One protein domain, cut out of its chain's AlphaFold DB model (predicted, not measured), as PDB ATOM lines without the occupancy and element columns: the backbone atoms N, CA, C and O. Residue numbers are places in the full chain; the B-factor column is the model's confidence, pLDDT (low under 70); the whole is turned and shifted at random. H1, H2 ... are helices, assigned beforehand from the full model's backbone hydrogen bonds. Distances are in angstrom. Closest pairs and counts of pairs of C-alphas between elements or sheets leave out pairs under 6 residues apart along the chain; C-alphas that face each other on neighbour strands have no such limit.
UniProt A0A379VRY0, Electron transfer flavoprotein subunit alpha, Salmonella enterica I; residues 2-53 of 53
ATOM      1  N   LYS A   2     105.508 228.470 125.359       56.03
ATOM      2  CA  LYS A   2     106.759 228.165 126.077       56.03
ATOM      3  C   LYS A   2     106.662 228.770 127.479       56.03
ATOM      4  O   LYS A   2     106.502 229.981 127.585       56.03
ATOM      5  N   ALA A   3     106.709 227.941 128.521       72.56
ATOM      6  CA  ALA A   3     106.738 228.421 129.899       72.56
ATOM      7  C   ALA A   3     108.038 229.210 130.116       72.56
ATOM      8  O   ALA A   3     109.127 228.689 129.877       72.56
ATOM      9  N   LEU A   4     107.919 230.478 130.506       84.31
ATOM     10  CA  LEU A   4     109.057 231.383 130.714       84.31
ATOM     11  C   LEU A   4     109.646 231.283 132.132       84.31
ATOM     12  O   LEU A   4     110.461 232.116 132.508       84.31
ATOM     13  N   GLY A   5     109.254 230.262 132.900       87.88
ATOM     14  CA  GLY A   5     109.797 229.981 134.232       87.88
ATOM     15  C   GLY A   5     109.138 230.738 135.387       87.88
ATOM     16  O   GLY A   5     109.714 230.765 136.463       87.88
ATOM     17  N   ALA A   6     107.969 231.354 135.186       87.81
ATOM     18  CA  ALA A   6     107.182 231.910 136.288       87.81
ATOM     19  C   ALA A   6     106.332 230.811 136.947       87.81
ATOM     20  O   ALA A   6     105.636 230.085 136.234       87.81
ATOM     21  N   ASP A   7     106.371 230.723 138.277       88.62
ATOM     22  CA  ASP A   7     105.541 229.796 139.061       88.62
ATOM     23  C   ASP A   7     104.070 230.245 139.121       88.62
ATOM     24  O   ASP A   7     103.163 229.415 139.116       88.62
ATOM     25  N   GLU A   8     103.827 231.561 139.108       86.19
ATOM     26  CA  GLU A   8     102.490 232.161 139.148       86.19
ATOM     27  C   GLU A   8     102.359 233.334 138.166       86.19
ATOM     28  O   GLU A   8     103.319 234.058 137.888       86.19
ATOM     29  N   ILE A   9     101.145 233.536 137.643       87.00
ATOM     30  CA  ILE A   9     100.799 234.655 136.761       87.00
ATOM     31  C   ILE A   9      99.556 235.346 137.319       87.00
ATOM     32  O   ILE A   9      98.488 234.743 137.397       87.00
ATOM     33  N   VAL A  10      99.690 236.629 137.653       83.94
ATOM     34  CA  VAL A  10      98.568 237.486 138.049       83.94
ATOM     35  C   VAL A  10      98.061 238.231 136.819       83.94
ATOM     36  O   VAL A  10      98.819 238.953 136.169       83.94
ATOM     37  N   ILE A  11      96.779 238.063 136.495       83.88
ATOM     38  CA  ILE A  11      96.114 238.783 135.406       83.88
ATOM     39  C   ILE A  11      95.280 239.907 136.019       83.88
ATOM     40  O   ILE A  11      94.406 239.661 136.843       83.88
ATOM     41  N   LEU A  12      95.549 241.145 135.607       77.19
ATOM     42  CA  LEU A  12      94.722 242.295 135.960       77.19
ATOM     43  C   LEU A  12      93.528 242.360 135.000       77.19
ATOM     44  O   LEU A  12      93.680 242.750 133.842       77.19
ATOM     45  N   GLU A  13      92.342 241.971 135.462       73.19
ATOM     46  CA  GLU A  13      91.118 242.092 134.668       73.19
ATOM     47  C   GLU A  13      90.606 243.541 134.679       73.19
ATOM     48  O   GLU A  13      89.992 243.996 135.639       73.19
ATOM     49  N   SER A  14      90.886 244.296 133.611       59.31
ATOM     50  CA  SER A  14      89.926 245.198 132.946       59.31
ATOM     51  C   SER A  14      90.591 246.087 131.883       59.31
ATOM     52  O   SER A  14      91.588 246.773 132.104       59.31
ATOM     53  N   HIS A  15      89.965 246.107 130.706       57.84
ATOM     54  CA  HIS A  15      90.129 247.122 129.670       57.84
ATOM     55  C   HIS A  15      89.213 248.315 129.980       57.84
ATOM     56  O   HIS A  15      88.173 248.476 129.348       57.84
ATOM     57  N   THR A  16      89.555 249.135 130.970       57.28
ATOM     58  CA  THR A  16      88.907 250.447 131.124       57.28
ATOM     59  C   THR A  16      89.890 251.553 130.762       57.28
ATOM     60  O   THR A  16      91.105 251.368 130.860       57.28
ATOM     61  N   ASP A  17      89.368 252.713 130.353       55.38
ATOM     62  CA  ASP A  17      90.101 253.908 129.884       55.38
ATOM     63  C   ASP A  17      91.061 254.533 130.931       55.38
ATOM     64  O   ASP A  17      91.609 255.622 130.754       55.38
ATOM     65  N   LEU A  18      91.270 253.835 132.046       51.47
ATOM     66  CA  LEU A  18      91.989 254.225 133.249       51.47
ATOM     67  C   LEU A  18      93.371 253.555 133.368       51.47
ATOM     68  O   LEU A  18      93.953 253.559 134.447       51.47
ATOM     69  N   GLN A  19      93.961 253.031 132.289       55.38
ATOM     70  CA  GLN A  19      95.359 252.552 132.279       55.38
ATOM     71  C   GLN A  19      96.378 253.707 132.292       55.38
ATOM     72  O   GLN A  19      97.239 253.834 131.418       55.38
ATOM     73  N   ARG A  20      96.265 254.593 133.281       67.44
ATOM     74  CA  ARG A  20      97.251 255.638 133.551       67.44
ATOM     75  C   ARG A  20      98.375 255.061 134.412       67.44
ATOM     76  O   ARG A  20      98.164 254.097 135.147       67.44
ATOM     77  N   VAL A  21      99.578 255.620 134.289       65.88
ATOM     78  CA  VAL A  21     100.767 255.148 135.025       65.88
ATOM     79  C   VAL A  21     100.504 255.157 136.534       65.88
ATOM     80  O   VAL A  21     100.900 254.233 137.235       65.88
ATOM     81  N   GLU A  22      99.757 256.152 136.997       65.94
ATOM     82  CA  GLU A  22      99.369 256.378 138.384       65.94
ATOM     83  C   GLU A  22      98.522 255.220 138.943       65.94
ATOM     84  O   GLU A  22      98.778 254.741 140.043       65.94
ATOM     85  N   ASN A  23      97.597 254.672 138.150       76.62
ATOM     86  CA  ASN A  23      96.731 253.574 138.597       76.62
ATOM     87  C   ASN A  23      97.494 252.249 138.724       76.62
ATOM     88  O   ASN A  23      97.190 251.423 139.590       76.62
ATOM     89  N   TYR A  24      98.506 252.028 137.879       80.00
ATOM     90  CA  TYR A  24      99.335 250.827 137.967       80.00
ATOM     91  C   TYR A  24     100.231 250.828 139.206       80.00
ATOM     92  O   TYR A  24     100.493 249.751 139.737       80.00
ATOM     93  N   ALA A  25     100.683 251.996 139.678       82.25
ATOM     94  CA  ALA A  25     101.508 252.088 140.882       82.25
ATOM     95  C   ALA A  25     100.709 251.627 142.109       82.25
ATOM     96  O   ALA A  25     101.143 250.722 142.819       82.25
ATOM     97  N   GLU A  26      99.499 252.165 142.289       81.88
ATOM     98  CA  GLU A  26      98.595 251.775 143.379       81.88
ATOM     99  C   GLU A  26      98.164 250.305 143.277       81.88
ATOM    100  O   GLU A  26      98.164 249.582 144.275       81.88
ATOM    101  N   THR A  27      97.859 249.828 142.065       82.75
ATOM    102  CA  THR A  27      97.492 248.421 141.840       82.75
ATOM    103  C   THR A  27      98.633 247.479 142.229       82.75
ATOM    104  O   THR A  27      98.407 246.482 142.916       82.75
ATOM    105  N   LEU A  28      99.871 247.790 141.825       84.62
ATOM    106  CA  LEU A  28     101.042 246.993 142.192       84.62
ATOM    107  C   LEU A  28     101.320 247.056 143.693       84.62
ATOM    108  O   LEU A  28     101.577 246.015 144.289       84.62
ATOM    109  N   ALA A  29     101.227 248.235 144.312       83.69
ATOM    110  CA  ALA A  29     101.402 248.389 145.754       83.69
ATOM    111  C   ALA A  29     100.382 247.549 146.541       83.69
ATOM    112  O   ALA A  29     100.761 246.855 147.479       83.69
ATOM    113  N   SER A  30      99.116 247.522 146.111       84.62
ATOM    114  CA  SER A  30      98.063 246.695 146.720       84.62
ATOM    115  C   SER A  30      98.314 245.188 146.550       84.62
ATOM    116  O   SER A  30      98.145 244.414 147.491       84.62
ATOM    117  N   LEU A  31      98.788 244.754 145.373       84.62
ATOM    118  CA  LEU A  31      99.132 243.346 145.116       84.62
ATOM    119  C   LEU A  31     100.361 242.867 145.901       84.62
ATOM    120  O   LEU A  31     100.442 241.696 146.306       84.62
ATOM    121  N   LEU A  32     101.342 243.751 146.070       85.25
ATOM    122  CA  LEU A  32     102.542 243.484 146.850       85.25
ATOM    123  C   LEU A  32     102.222 243.502 148.348       85.25
ATOM    124  O   LEU A  32     102.684 242.610 149.058       85.25
ATOM    125  N   GLY A  33     101.381 244.430 148.812       83.25
ATOM    126  CA  GLY A  33     101.056 244.597 150.228       83.25
ATOM    127  C   GLY A  33     102.324 244.712 151.078       83.25
ATOM    128  O   GLY A  33     103.298 245.337 150.666       83.25
ATOM    129  N   ASP A  34     102.345 244.020 152.219       81.19
ATOM    130  CA  ASP A  34     103.499 243.975 153.131       81.19
ATOM    131  C   ASP A  34     104.521 242.872 152.781       81.19
ATOM    132  O   ASP A  34     105.306 242.429 153.626       81.19
ATOM    133  N   LYS A  35     104.513 242.355 151.544       80.38
ATOM    134  CA  LYS A  35     105.472 241.319 151.138       80.38
ATOM    135  C   LYS A  35     106.882 241.907 151.080       80.38
ATOM    136  O   LYS A  35     107.175 242.775 150.262       80.38
ATOM    137  N   ASN A  36     107.793 241.341 151.868       79.19
ATOM    138  CA  ASN A  36     109.225 241.601 151.736       79.19
ATOM    139  C   ASN A  36     109.772 240.859 150.508       79.19
ATOM    140  O   ASN A  36     110.117 239.679 150.583       79.19
ATOM    141  N   GLY A  37     109.828 241.547 149.368       83.94
ATOM    142  CA  GLY A  37     110.286 240.990 148.098       83.94
ATOM    143  C   GLY A  37     110.921 242.036 147.185       83.94
ATOM    144  O   GLY A  37     110.902 243.232 147.466       83.94
ATOM    145  N   LEU A  38     111.500 241.569 146.078       87.25
ATOM    146  CA  LEU A  38     112.105 242.428 145.063       87.25
ATOM    147  C   LEU A  38     111.184 242.532 143.845       87.25
ATOM    148  O   LEU A  38     110.895 241.529 143.194       87.25
ATOM    149  N   LEU A  39     110.778 243.755 143.501       86.75
ATOM    150  CA  LEU A  39     110.074 244.041 142.254       86.75
ATOM    151  C   LEU A  39     111.089 244.357 141.148       86.75
ATOM    152  O   LEU A  39     111.779 245.375 141.192       86.75
ATOM    153  N   LEU A  40     111.159 243.497 140.132       89.62
ATOM    154  CA  LEU A  40     111.985 243.718 138.946       89.62
ATOM    155  C   LEU A  40     111.138 244.313 137.819       89.62
ATOM    156  O   LEU A  40     110.133 243.736 137.410       89.62
ATOM    157  N   MET A  41     111.571 245.452 137.278       89.81
ATOM    158  CA  MET A  41     110.920 246.111 136.146       89.81
ATOM    159  C   MET A  41     111.919 246.393 135.028       89.81
ATOM    160  O   MET A  41     113.081 246.719 135.270       89.81
ATOM    161  N   ALA A  42     111.459 246.322 133.779       89.31
ATOM    162  CA  ALA A  42     112.277 246.713 132.638       89.31
ATOM    163  C   ALA A  42     112.579 248.221 132.676       89.31
ATOM    164  O   ALA A  42     111.701 249.027 132.975       89.31
ATOM    165  N   ALA A  43     113.787 248.631 132.280       90.69
ATOM    166  CA  ALA A  43     114.247 250.028 132.316       90.69
ATOM    167  C   ALA A  43     113.633 250.943 131.223       90.69
ATOM    168  O   ALA A  43     114.306 251.780 130.612       90.69
ATOM    169  N   THR A  44     112.336 250.799 130.954       88.25
ATOM    170  CA  THR A  44     111.596 251.580 129.956       88.25
ATOM    171  C   THR A  44     111.154 252.936 130.512       88.25
ATOM    172  O   THR A  44     111.077 253.131 131.723       88.25
ATOM    173  N   LYS A  45     110.832 253.903 129.638       85.56
ATOM    174  CA  LYS A  45     110.301 255.213 130.070       85.56
ATOM    175  C   LYS A  45     109.042 255.073 130.941       85.56
ATOM    176  O   LYS A  45     108.925 255.780 131.931       85.56
ATOM    177  N   ARG A  46     108.152 254.132 130.603       82.69
ATOM    178  CA  ARG A  46     106.904 253.874 131.341       82.69
ATOM    179  C   ARG A  46     107.159 253.318 132.742       82.69
ATOM    180  O   ARG A  46     106.642 253.863 133.703       82.69
ATOM    181  N   CYS A  47     108.007 252.296 132.872       84.88
ATOM    182  CA  CYS A  47     108.330 251.711 134.180       84.88
ATOM    183  C   CYS A  47     109.121 252.668 135.082       84.88
ATOM    184  O   CYS A  47     108.971 252.631 136.295       84.88
ATOM    185  N   LYS A  48     109.939 253.557 134.501       84.44
ATOM    186  CA  LYS A  48     110.616 254.612 135.269       84.44
ATOM    187  C   LYS A  48     109.641 255.634 135.848       84.44
ATOM    188  O   LYS A  48     109.839 256.054 136.975       84.44
ATOM    189  N   ALA A  49     108.603 256.009 135.099       83.56
ATOM    190  CA  ALA A  49     107.547 256.881 135.613       83.56
ATOM    191  C   ALA A  49     106.701 256.184 136.695       83.56
ATOM    192  O   ALA A  49     106.268 256.830 137.637       83.56
ATOM    193  N   LEU A  50     106.518 254.866 136.575       81.88
ATOM    194  CA  LEU A  50     105.763 254.043 137.522       81.88
ATOM    195  C   LEU A  50     106.443 253.906 138.894       81.88
ATOM    196  O   LEU A  50     105.773 253.970 139.914       81.88
ATOM    197  N   GLY A  51     107.762 253.699 138.921       71.44
ATOM    198  CA  GLY A  51     108.524 253.501 140.162       71.44
ATOM    199  C   GLY A  51     109.010 254.785 140.839       71.44
ATOM    200  O   GLY A  51     109.781 254.695 141.786       71.44
ATOM    201  N   ALA A  52     108.640 255.957 140.317       63.84
ATOM    202  CA  ALA A  52     109.056 257.260 140.839       63.84
ATOM    203  C   ALA A  52     108.008 257.918 141.760       63.84
ATOM    204  O   ALA A  52     108.164 259.096 142.086       63.84
ATOM    205  N   GLY A  53     106.944 257.184 142.112       55.84
ATOM    206  CA  GLY A  53     105.905 257.606 143.057       55.84
ATOM    207  C   GLY A  53     106.308 257.430 144.512       55.84
ATOM    208  O   GLY A  53     107.128 256.526 144.790       55.84
TER     209      GLY A  53
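What this domain is: This is residues 2 to 53 of the 53 residues of the protein "Electron transfer flavoprotein subunit alpha" of Salmonella enterica I (UniProt A0A379VRY0). With little regular structure, this is a loose loop of chain: helix H1 and the shorter H2 meet where H1 begins and H2 ends, and the link of residues 33 to 44 swings out and back between their other ends. Before H1 runs a long tail, residues 2 to 20, of which 2 to 9 and 13 to 19 stick out. The printed part has 52 residues with two named helices, H1 then H2, and no named strand; it is all helix by class, though the helices hold only 18 residues. The radius of gyration of the C-alphas is 12.5 A, and the spans are 29 by 26 by 24 A.

Where its parts are: H1, residues 21 to 32, measures 16.7 A from C-alpha 21 at (100.767, 255.148, 135.025) to C-alpha 32. H2, residues 45 to 50, ends with C-alpha 50 at (105.763, 254.043, 137.522).

How they stand to each other: H1 touches H2 with residues 21 to 25 alone; the closest C-alphas, of Val 21 and Leu 50, are 5.7 A apart. They run the same way at a steep tilt of 55 degrees. In both, every O i to N i+4 pair is within hydrogen-bond range.

The domain as a whole: The two C-alphas farthest apart, of Lys 2 and Gly 53, are 34.0 A apart. The printed part has no cut. The link H1 to H2 is long. pLDDT is under 70 at residues 2, 14 to 22 and 52 to 53.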